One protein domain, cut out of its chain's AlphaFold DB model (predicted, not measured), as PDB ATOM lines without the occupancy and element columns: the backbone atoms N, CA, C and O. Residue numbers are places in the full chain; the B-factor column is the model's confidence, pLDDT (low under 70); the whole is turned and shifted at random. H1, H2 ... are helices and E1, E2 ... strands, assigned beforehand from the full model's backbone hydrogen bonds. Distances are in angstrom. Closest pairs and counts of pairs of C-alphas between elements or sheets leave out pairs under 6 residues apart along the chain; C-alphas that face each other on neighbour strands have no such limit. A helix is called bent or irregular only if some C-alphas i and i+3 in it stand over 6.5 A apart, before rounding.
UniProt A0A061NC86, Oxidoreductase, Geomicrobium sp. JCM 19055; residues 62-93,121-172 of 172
ATOM      1  N   PHE A  62     198.197 181.108 146.060       91.00
ATOM      2  CA  PHE A  62     198.300 180.789 147.485       91.00
ATOM      3  C   PHE A  62     199.264 181.771 148.144       91.00
ATOM      4  O   PHE A  62     200.343 182.033 147.608       91.00
ATOM      5  N   MET A  63     198.898 182.314 149.304       90.75
ATOM      6  CA  MET A  63     199.787 183.213 150.046       90.75
ATOM      7  C   MET A  63     201.036 182.484 150.570       90.75
ATOM      8  O   MET A  63     202.102 183.094 150.652       90.75
ATOM      9  N   SER A  64     200.946 181.187 150.877       88.69
ATOM     10  CA  SER A  64     202.064 180.371 151.361       88.69
ATOM     11  C   SER A  64     203.185 180.217 150.341       88.69
ATOM     12  O   SER A  64     204.330 180.048 150.753       88.69
ATOM     13  N   ASN A  65     202.902 180.346 149.038       87.12
ATOM     14  CA  ASN A  65     203.923 180.247 147.988       87.12
ATOM     15  C   ASN A  65     205.061 181.257 148.209       87.12
ATOM     16  O   ASN A  65     206.225 180.949 147.979       87.12
ATOM     17  N   ILE A  66     204.745 182.435 148.760       83.56
ATOM     18  CA  ILE A  66     205.730 183.463 149.132       83.56
ATOM     19  C   ILE A  66     206.735 182.934 150.169       83.56
ATOM     20  O   ILE A  66     207.921 183.269 150.132       83.56
ATOM     21  N   LEU A  67     206.269 182.126 151.125       80.50
ATOM     22  CA  LEU A  67     207.122 181.549 152.162       80.50
ATOM     23  C   LEU A  67     208.012 180.451 151.584       80.50
ATOM     24  O   LEU A  67     209.207 180.427 151.883       80.50
ATOM     25  N   ASP A  68     207.456 179.582 150.750       82.19
ATOM     26  CA  ASP A  68     208.211 178.486 150.146       82.19
ATOM     27  C   ASP A  68     209.287 179.009 149.187       82.19
ATOM     28  O   ASP A  68     210.427 178.539 149.216       82.19
ATOM     29  N   ASP A  69     208.972 180.046 148.407       82.50
ATOM     30  CA  ASP A  69     209.908 180.604 147.436       82.50
ATOM     31  C   ASP A  69     211.025 181.434 148.080       82.50
ATOM     32  O   ASP A  69     212.173 181.379 147.622       82.50
ATOM     33  N   TRP A  70     210.727 182.210 149.131       88.94
ATOM     34  CA  TRP A  70     211.642 183.266 149.587       88.94
ATOM     35  C   TRP A  70     212.003 183.247 151.068       88.94
ATOM     36  O   TRP A  70     212.874 184.024 151.468       88.94
ATOM     37  N   SER A  71     211.416 182.386 151.903       88.69
ATOM     38  CA  SER A  71     211.673 182.428 153.355       88.69
ATOM     39  C   SER A  71     213.160 182.324 153.709       88.69
ATOM     40  O   SER A  71     213.649 183.106 154.525       88.69
ATOM     41  N   GLU A  72     213.913 181.426 153.070       90.00
ATOM     42  CA  GLU A  72     215.354 181.266 153.314       90.00
ATOM     43  C   GLU A  72     216.184 182.445 152.781       90.00
ATOM     44  O   GLU A  72     217.155 182.865 153.417       90.00
ATOM     45  N   ILE A  73     215.773 183.047 151.660       90.25
ATOM     46  CA  ILE A  73     216.409 184.247 151.090       90.25
ATOM     47  C   ILE A  73     216.233 185.433 152.048       90.25
ATOM     48  O   ILE A  73     217.207 186.107 152.398       90.25
ATOM     49  N   ILE A  74     215.005 185.630 152.539       91.06
ATOM     50  CA  ILE A  74     214.635 186.691 153.483       91.06
ATOM     51  C   ILE A  74     215.363 186.501 154.819       91.06
ATOM     52  O   ILE A  74     215.948 187.450 155.348       91.06
ATOM     53  N   LYS A  75     215.391 185.276 155.367       89.94
ATOM     54  CA  LYS A  75     216.142 184.959 156.598       89.94
ATOM     55  C   LYS A  75     217.635 185.236 156.435       89.94
ATOM     56  O   LYS A  75     218.253 185.764 157.359       89.94
ATOM     57  N   GLY A  76     218.190 184.921 155.266       91.25
ATOM     58  CA  GLY A  76     219.583 185.179 154.913       91.25
ATOM     59  C   GLY A  76     219.918 186.645 154.624       91.25
ATOM     60  O   GLY A  76     221.092 186.948 154.421       91.25
ATOM     61  N   GLY A  77     218.928 187.546 154.590       88.62
ATOM     62  CA  GLY A  77     219.129 188.961 154.257       88.62
ATOM     63  C   GLY A  77     219.605 189.186 152.819       88.62
ATOM     64  O   GLY A  77     220.326 190.145 152.554       88.62
ATOM     65  N   LYS A  78     219.262 188.271 151.908       91.94
ATOM     66  CA  LYS A  78     219.643 188.329 150.493       91.94
ATOM     67  C   LYS A  78     218.568 189.038 149.666       91.94
ATOM     68  O   LYS A  78     217.430 189.184 150.105       91.94
ATOM     69  N   THR A  79     218.945 189.458 148.463       92.94
ATOM     70  CA  THR A  79     218.006 189.982 147.467       92.94
ATOM     71  C   THR A  79     217.070 188.878 147.000       92.94
ATOM     72  O   THR A  79     217.528 187.803 146.615       92.94
ATOM     73  N   VAL A  80     215.771 189.158 147.044       92.62
ATOM     74  CA  VAL A  80     214.734 188.325 146.442       92.62
ATOM     75  C   VAL A  80     214.661 188.655 144.959       92.62
ATOM     76  O   VAL A  80     214.540 189.818 144.581       92.62
ATOM     77  N   GLU A  81     214.763 187.629 144.124       91.62
ATOM     78  CA  GLU A  81     214.608 187.762 142.681       91.62
ATOM     79  C   GLU A  81     213.183 187.360 142.285       91.62
ATOM     80  O   GLU A  81     212.722 186.270 142.635       91.62
ATOM     81  N   THR A  82     212.475 188.255 141.598       90.69
ATOM     82  CA  THR A  82     211.090 188.065 141.139       90.69
ATOM     83  C   THR A  82     211.038 188.017 139.622       90.69
ATOM     84  O   THR A  82     211.888 188.589 138.951       90.69
ATOM     85  N   PHE A  83     210.033 187.348 139.069       89.75
ATOM     86  CA  PHE A  83     209.682 187.460 137.655       89.75
ATOM     87  C   PHE A  83     208.199 187.793 137.577       89.75
ATOM     88  O   PHE A  83     207.388 187.104 138.195       89.75
ATOM     89  N   TYR A  84     207.863 188.871 136.872       86.31
ATOM     90  CA  TYR A  84     206.590 189.574 136.987       86.31
ATOM     91  C   TYR A  84     206.313 190.107 138.401       86.31
ATOM     92  O   TYR A  84     205.178 190.046 138.878       86.31
ATOM     93  N   GLY A  85     207.329 190.666 139.070       83.88
ATOM     94  CA  GLY A  85     207.227 191.128 140.460       83.88
ATOM     95  C   GLY A  85     206.099 192.136 140.710       83.88
ATOM     96  O   GLY A  85     205.448 192.093 141.755       83.88
ATOM     97  N   ASP A  86     205.811 192.981 139.718       88.88
ATOM     98  CA  ASP A  86     204.781 194.024 139.786       88.88
ATOM     99  C   ASP A  86     203.407 193.576 139.248       88.88
ATOM    100  O   ASP A  86     202.420 194.315 139.359       88.88
ATOM    101  N   LYS A  87     203.300 192.363 138.681       88.12
ATOM    102  CA  LYS A  87     202.018 191.810 138.228       88.12
ATOM    103  C   LYS A  87     201.150 191.521 139.446       88.12
ATOM    104  O   LYS A  87     201.569 190.864 140.399       88.12
ATOM    105  N   LYS A  88     199.925 192.040 139.417       91.44
ATOM    106  CA  LYS A  88     198.982 191.891 140.525       91.44
ATOM    107  C   LYS A  88     198.188 190.607 140.392       91.44
ATOM    108  O   LYS A  88     197.696 190.285 139.315       91.44
ATOM    109  N   THR A  89     198.003 189.938 141.517       89.25
ATOM    110  CA  THR A  89     197.131 188.775 141.667       89.25
ATOM    111  C   THR A  89     196.316 188.912 142.950       89.25
ATOM    112  O   THR A  89     196.680 189.668 143.854       89.25
ATOM    113  N   SER A  90     195.190 188.215 143.027       93.25
ATOM    114  CA  SER A  90     194.347 188.145 144.218       93.25
ATOM    115  C   SER A  90     194.610 186.849 144.982       93.25
ATOM    116  O   SER A  90     193.742 185.981 145.098       93.25
ATOM    117  N   MET A  91     195.840 186.714 145.494       91.81
ATOM    118  CA  MET A  91     196.240 185.557 146.303       91.81
ATOM    119  C   MET A  91     195.335 185.404 147.522       91.81
ATOM    120  O   MET A  91     194.965 186.388 148.157       91.81
ATOM    121  N   ILE A  92     195.006 184.163 147.857       94.75
ATOM    122  CA  ILE A  92     194.138 183.786 148.969       94.75
ATOM    123  C   ILE A  92     194.930 182.970 149.996       94.75
ATOM    124  O   ILE A  92     195.858 182.239 149.650       94.75
ATOM    125  N   HIS A  93     194.565 183.106 151.268       94.00
ATOM    126  CA  HIS A  93     195.145 182.311 152.342       94.00
ATOM    127  C   HIS A  93     194.577 180.878 152.316       94.00
ATOM    128  O   HIS A  93     193.379 180.668 152.123       94.00
ATOM    129  N   GLU A 121     192.094 191.382 147.959       92.56
ATOM    130  CA  GLU A 121     192.931 192.456 147.427       92.56
ATOM    131  C   GLU A 121     193.767 191.993 146.232       92.56
ATOM    132  O   GLU A 121     194.261 190.869 146.201       92.56
ATOM    133  N   LEU A 122     193.952 192.890 145.257       93.94
ATOM    134  CA  LEU A 122     194.933 192.726 144.186       93.94
ATOM    135  C   LEU A 122     196.281 193.261 144.656       93.94
ATOM    136  O   LEU A 122     196.455 194.477 144.791       93.94
ATOM    137  N   ILE A 123     197.243 192.365 144.842       91.88
ATOM    138  CA  ILE A 123     198.570 192.684 145.361       91.88
ATOM    139  C   ILE A 123     199.657 192.101 144.454       91.88
ATOM    140  O   ILE A 123     199.478 191.045 143.844       91.88
ATOM    141  N   SER A 124     200.765 192.826 144.311       91.88
ATOM    142  CA  SER A 124     201.942 192.355 143.581       91.88
ATOM    143  C   SER A 124     202.891 191.588 144.508       91.88
ATOM    144  O   SER A 124     202.823 191.716 145.735       91.88
ATOM    145  N   GLN A 125     203.802 190.801 143.938       89.88
ATOM    146  CA  GLN A 125     204.858 190.139 144.712       89.88
ATOM    147  C   GLN A 125     205.765 191.169 145.403       89.88
ATOM    148  O   GLN A 125     206.068 191.027 146.590       89.88
ATOM    149  N   SER A 126     206.123 192.240 144.686       90.56
ATOM    150  CA  SER A 126     206.882 193.381 145.207       90.56
ATOM    151  C   SER A 126     206.204 194.012 146.430       90.56
ATOM    152  O   SER A 126     206.851 194.245 147.455       90.56
ATOM    153  N   ASP A 127     204.890 194.246 146.360       92.56
ATOM    154  CA  ASP A 127     204.114 194.818 147.465       92.56
ATOM    155  C   ASP A 127     204.025 193.851 148.654       92.56
ATOM    156  O   ASP A 127     204.188 194.273 149.799       92.56
ATOM    157  N   CYS A 128     203.841 192.549 148.407       91.88
ATOM    158  CA  CYS A 128     203.842 191.543 149.472       91.88
ATOM    159  C   CYS A 128     205.173 191.526 150.229       91.88
ATOM    160  O   CYS A 128     205.194 191.563 151.458       91.88
ATOM    161  N   LEU A 129     206.292 191.505 149.502       92.25
ATOM    162  CA  LEU A 129     207.634 191.535 150.084       92.25
ATOM    163  C   LEU A 129     207.870 192.814 150.890       92.25
ATOM    164  O   LEU A 129     208.463 192.764 151.968       92.25
ATOM    165  N   LYS A 130     207.358 193.953 150.417       92.94
ATOM    166  CA  LYS A 130     207.400 195.208 151.169       92.94
ATOM    167  C   LYS A 130     206.627 195.107 152.489       92.94
ATOM    168  O   LYS A 130     207.198 195.430 153.528       92.94
ATOM    169  N   LEU A 131     205.386 194.613 152.469       93.31
ATOM    170  CA  LEU A 131     204.565 194.431 153.676       93.31
ATOM    171  C   LEU A 131     205.210 193.460 154.672       93.31
ATOM    172  O   LEU A 131     205.238 193.722 155.875       93.31
ATOM    173  N   ILE A 132     205.785 192.358 154.181       92.25
ATOM    174  CA  ILE A 132     206.536 191.412 155.016       92.25
ATOM    175  C   ILE A 132     207.726 192.121 155.662       92.25
ATOM    176  O   ILE A 132     207.931 191.989 156.868       92.25
ATOM    177  N   GLY A 133     208.487 192.893 154.884       93.50
ATOM    178  CA  GLY A 133     209.629 193.662 155.365       93.50
ATOM    179  C   GLY A 133     209.259 194.655 156.470       93.50
ATOM    180  O   GLY A 133     209.920 194.702 157.511       93.50
ATOM    181  N   GLU A 134     208.166 195.395 156.282       95.25
ATOM    182  CA  GLU A 134     207.599 196.301 157.288       95.25
ATOM    183  C   GLU A 134     207.240 195.548 158.578       95.25
ATOM    184  O   GLU A 134     207.625 195.974 159.668       95.25
ATOM    185  N   GLN A 135     206.594 194.384 158.460       94.88
ATOM    186  CA  GLN A 135     206.153 193.590 159.606       94.88
ATOM    187  C   GLN A 135     207.311 192.955 160.391       94.88
ATOM    188  O   GLN A 135     207.234 192.835 161.615       94.88
ATOM    189  N   ILE A 136     208.391 192.549 159.716       93.38
ATOM    190  CA  ILE A 136     209.576 191.956 160.366       93.38
ATOM    191  C   ILE A 136     210.648 192.995 160.728       93.38
ATOM    192  O   ILE A 136     211.693 192.626 161.271       93.38
ATOM    193  N   GLY A 137     210.424 194.276 160.416       94.38
ATOM    194  CA  GLY A 137     211.369 195.364 160.670       94.38
ATOM    195  C   GLY A 137     212.662 195.268 159.851       94.38
ATOM    196  O   GLY A 137     213.722 195.665 160.334       94.38
ATOM    197  N   LYS A 138     212.606 194.712 158.634       91.38
ATOM    198  CA  LYS A 138     213.762 194.567 157.735       91.38
ATOM    199  C   LYS A 138     213.404 195.010 156.326       91.38
ATOM    200  O   LYS A 138     212.365 194.644 155.799       91.38
ATOM    201  N   GLN A 139     214.312 195.723 155.670       92.12
ATOM    202  CA  GLN A 139     214.183 195.943 154.234       92.12
ATOM    203  C   GLN A 139     214.485 194.635 153.492       92.12
ATOM    204  O   GLN A 139     215.530 194.026 153.725       92.12
ATOM    205  N   ILE A 140     213.589 194.224 152.594       93.94
ATOM    206  CA  ILE A 140     213.801 193.086 151.698       93.94
ATOM    207  C   ILE A 140     214.149 193.655 150.317       93.94
ATOM    208  O   ILE A 140     213.273 194.237 149.674       93.94
ATOM    209  N   PRO A 141     215.418 193.584 149.871       91.88
ATOM    210  CA  PRO A 141     215.777 194.042 148.539       91.88
ATOM    211  C   PRO A 141     215.163 193.107 147.495       91.88
ATOM    212  O   PRO A 141     215.284 191.890 147.617       91.88
ATOM    213  N   VAL A 142     214.527 193.681 146.475       91.88
ATOM    214  CA  VAL A 142     213.888 192.945 145.376       91.88
ATOM    215  C   VAL A 142     214.563 193.321 144.060       91.88
ATOM    216  O   VAL A 142     214.871 194.494 143.835       91.88
ATOM    217  N   LYS A 143     214.819 192.329 143.204       93.25
ATOM    218  CA  LYS A 143     215.345 192.502 141.847       93.25
ATOM    219  C   LYS A 143     214.447 191.746 140.869       93.25
ATOM    220  O   LYS A 143     214.254 190.546 141.016       93.25
ATOM    221  N   GLU A 144     213.974 192.436 139.840       93.31
ATOM    222  CA  GLU A 144     213.271 191.794 138.731       93.31
ATOM    223  C   GLU A 144     214.261 191.018 137.847       93.31
ATOM    224  O   GLU A 144     215.304 191.548 137.445       93.31
ATOM    225  N   MET A 145     213.940 189.760 137.557       93.88
ATOM    226  CA  MET A 145     214.656 188.904 136.618       93.88
ATOM    227  C   MET A 145     214.249 189.233 135.187       93.88
ATOM    228  O   MET A 145     213.086 189.474 134.876       93.88
ATOM    229  N   THR A 146     215.210 189.154 134.277       94.25
ATOM    230  CA  THR A 146     214.909 189.004 132.853       94.25
ATOM    231  C   THR A 146     214.262 187.642 132.595       94.25
ATOM    232  O   THR A 146     214.521 186.675 133.311       94.25
ATOM    233  N   GLU A 147     213.478 187.520 131.521       92.56
ATOM    234  CA  GLU A 147     212.891 186.231 131.121       92.56
ATOM    235  C   GLU A 147     213.959 185.140 130.961       92.56
ATOM    236  O   GLU A 147     213.766 184.003 131.379       92.56
ATOM    237  N   LYS A 148     215.134 185.496 130.429       94.19
ATOM    238  CA  LYS A 148     216.263 184.569 130.322       94.19
ATOM    239  C   LYS A 148     216.728 184.065 131.693       94.19
ATOM    240  O   LYS A 148     216.900 182.860 131.852       94.19
ATOM    241  N   GLU A 149     216.929 184.964 132.660       94.25
ATOM    242  CA  GLU A 149     217.308 184.586 134.031       94.25
ATOM    243  C   GLU A 149     216.238 183.686 134.670       94.25
ATOM    244  O   GLU A 149     216.585 182.669 135.265       94.25
ATOM    245  N   ALA A 150     214.951 184.001 134.483       92.44
ATOM    246  CA  ALA A 150     213.843 183.202 135.006       92.44
ATOM    247  C   ALA A 150     213.803 181.788 134.396       92.44
ATOM    248  O   ALA A 150     213.724 180.799 135.127       92.44
ATOM    249  N   ARG A 151     213.944 181.672 133.067       94.31
ATOM    250  CA  ARG A 151     214.028 180.379 132.366       94.31
ATOM    251  C   ARG A 151     215.208 179.548 132.865       94.31
ATOM    252  O   ARG A 151     215.041 178.372 133.178       94.31
ATOM    253  N   ASP A 152     216.392 180.148 132.976       94.56
ATOM    254  CA  ASP A 152     217.589 179.453 133.459       94.56
ATOM    255  C   ASP A 152     217.436 179.003 134.924       94.56
ATOM    256  O   ASP A 152     217.865 177.902 135.279       94.56
ATOM    257  N   HIS A 153     216.781 179.811 135.763       90.12
ATOM    258  CA  HIS A 153     216.455 179.471 137.151       90.12
ATOM    259  C   HIS A 153     215.504 178.273 137.255       90.12
ATOM    260  O   HIS A 153     215.777 177.333 138.004       90.12
ATOM    261  N   TRP A 154     214.416 178.249 136.480       90.25
ATOM    262  CA  TRP A 154     213.478 177.122 136.500       90.25
ATOM    263  C   TRP A 154     214.079 175.836 135.925       90.25
ATOM    264  O   TRP A 154     213.870 174.770 136.507       90.25
ATOM    265  N   ARG A 155     214.925 175.914 134.888       93.88
ATOM    266  CA  ARG A 155     215.695 174.747 134.413       93.88
ATOM    267  C   ARG A 155     216.570 174.157 135.513       93.88
ATOM    268  O   ARG A 155     216.608 172.943 135.688       93.88
ATOM    269  N   GLN A 156     217.259 175.001 136.284       92.06
ATOM    270  CA  GLN A 156     218.095 174.545 137.403       92.06
ATOM    271  C   GLN A 156     217.277 173.896 138.525       92.06
ATOM    272  O   GLN A 156     217.777 172.994 139.196       92.06
ATOM    273  N   LYS A 157     216.023 174.325 138.712       85.75
ATOM    274  CA  LYS A 157     215.068 173.693 139.634       85.75
ATOM    275  C   LYS A 157     214.452 172.393 139.090       85.75
ATOM    276  O   LYS A 157     213.766 171.714 139.848       85.75
ATOM    277  N   GLY A 158     214.724 172.023 137.837       90.44
ATOM    278  CA  GLY A 158     214.277 170.766 137.233       90.44
ATOM    279  C   GLY A 158     212.890 170.813 136.594       90.44
ATOM    280  O   GLY A 158     212.321 169.753 136.353       90.44
ATOM    281  N   PHE A 159     212.348 172.004 136.325       87.25
ATOM    282  CA  PHE A 159     211.120 172.136 135.535       87.25
ATOM    283  C   PHE A 159     211.380 171.766 134.069       87.25
ATOM    284  O   PHE A 159     212.447 172.075 133.529       87.25
ATOM    285  N   ASP A 160     210.408 171.116 133.431       90.31
ATOM    286  CA  ASP A 160     210.427 170.833 131.994       90.31
ATOM    287  C   ASP A 160     210.180 172.105 131.155       90.31
ATOM    288  O   ASP A 160     209.741 173.144 131.656       90.31
ATOM    289  N   GLU A 161     210.490 172.047 129.856       89.75
ATOM    290  CA  GLU A 161     210.374 173.218 128.975       89.75
ATOM    291  C   GLU A 161     208.922 173.653 128.729       89.75
ATOM    292  O   GLU A 161     208.692 174.834 128.479       89.75
ATOM    293  N   GLU A 162     207.947 172.745 128.813       85.81
ATOM    294  CA  GLU A 162     206.529 173.081 128.635       85.81
ATOM    295  C   GLU A 162     206.031 173.930 129.811       85.81
ATOM    296  O   GLU A 162     205.470 175.008 129.612       85.81
ATOM    297  N   SER A 163     206.343 173.508 131.036       83.44
ATOM    298  CA  SER A 163     206.093 174.251 132.270       83.44
ATOM    299  C   SER A 163     206.772 175.619 132.247       83.44
ATOM    300  O   SER A 163     206.159 176.628 132.597       83.44
ATOM    301  N   ILE A 164     208.032 175.687 131.805       89.56
ATOM    302  CA  ILE A 164     208.777 176.950 131.710       89.56
ATOM    303  C   ILE A 164     208.144 177.890 130.682       89.56
ATOM    304  O   ILE A 164     208.017 179.084 130.955       89.56
ATOM    305  N   GLU A 165     207.736 177.382 129.520       89.31
ATOM    306  CA  GLU A 165     207.055 178.192 128.508       89.31
ATOM    307  C   GLU A 165     205.722 178.722 129.035       89.31
ATOM    308  O   GLU A 165     205.432 179.910 128.898       89.31
ATOM    309  N   PHE A 166     204.962 177.880 129.736       82.19
ATOM    310  CA  PHE A 166     203.743 178.291 130.420       82.19
ATOM    311  C   PHE A 166     204.005 179.374 131.480       82.19
ATOM    312  O   PHE A 166     203.229 180.319 131.617       82.19
ATOM    313  N   PHE A 167     205.116 179.304 132.219       85.31
ATOM    314  CA  PHE A 167     205.477 180.361 133.166       85.31
ATOM    315  C   PHE A 167     205.904 181.660 132.464       85.31
ATOM    316  O   PHE A 167     205.670 182.750 132.989       85.31
ATOM    317  N   CYS A 168     206.524 181.590 131.294       86.56
ATOM    318  CA  CYS A 168     206.952 182.780 130.559       86.56
ATOM    319  C   CYS A 168     205.854 183.408 129.691       86.56
ATOM    320  O   CYS A 168     206.048 184.525 129.218       86.56
ATOM    321  N   SER A 169     204.722 182.733 129.481       80.75
ATOM    322  CA  SER A 169     203.639 183.277 128.666       80.75
ATOM    323  C   SER A 169     202.921 184.442 129.368       80.75
ATOM    324  O   SER A 169     202.714 184.457 130.585       80.75
ATOM    325  N   ASP A 170     202.518 185.440 128.577       60.75
ATOM    326  CA  ASP A 170     201.799 186.634 129.052       60.75
ATOM    327  C   ASP A 170     200.303 186.351 129.323       60.75
ATOM    328  O   ASP A 170     199.554 187.222 129.756       60.75
ATOM    329  N   GLU A 171     199.850 185.113 129.099       54.03
ATOM    330  CA  GLU A 171     198.440 184.697 129.176       54.03
ATOM    331  C   GLU A 171     197.954 184.377 130.607       54.03
ATOM    332  O   GLU A 171     196.855 183.849 130.780       54.03
ATOM    333  N   ARG A 172     198.746 184.701 131.640       54.78
ATOM    334  CA  ARG A 172     198.382 184.505 133.060       54.78
ATOM    335  C   ARG A 172     197.528 185.618 133.662       54.78
ATOM    336  O   ARG A 172     197.783 186.804 133.349       54.78
TER     337      ARG A 172
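This is residues 62 to 93 and 121 to 172 of the 172 residues of the protein "Oxidoreductase" of Geomicrobium sp. JCM 19055 (UniProt A0A061NC86). Two lobes make the domain: one has helices H1 and H2 beside a very small sheet of two short strands, E1 and E2, and the other is a helical hairpin, H3 and H4. The link from E2 to H3 joins them. The printed part has 84 residues, with four named helices and two named strands in the order H1 E1 H2 E2 H3 H4; the sheet is parallel and the class mostly helix. The whole is compact, with a radius of gyration of the C-alphas of 13.2 A, and spans 39 by 28 by 20 A.

E1 is residues 80 to 82 and E2 residues 142 to 144. H2, residues 125 to 136, is 16.5 A long, and H1, residues 65 to 75, is 15.7 A, beginning at C-alpha 65 (203.923, 180.247, 147.988). H3, residues 147 to 156, is 14.3 A, and H4, residues 161 to 168, is 10.3 A, ending at C-alpha 168 (206.952, 182.780, 130.559). H1 is irregular: C-alphas 69 and 72 are 8.0 A apart.

E1 and E2 are parallel at 30 degrees, with N 143 and O 80 within hydrogen-bond range at 2.9 A. The closest C-alphas of H1 and E1 are those of Ile 73 and Val 80, 6.4 A; of H2 and E2, those of Ser 126 and Val 142, 7.0 A. H1 and H2 are near each other, with 8 pairs of C-alphas within 10 A. H3 and H4 touch, closest at the C-alphas of Arg 151 and Ile 164, 6.3 A, at a steep tilt of 38 degrees, opposite ways. Both are apart from H1 and H2. Every O i to N i+4 pair is within hydrogen-bond range in H2, H3 and H4; in H1, 5 of 7 are.

The C-alphas farthest apart, of Gly 137 and Glu 162, are 39.3 A apart. Residues 94 to 120 are not printed; C-alphas 93 and 121 are 11.5 A apart across this cut. Residues 88 to 89 pair with 123 to 124, antiparallel. Of the links printed whole, none is long. Residues 170 to 172 have pLDDT under 70.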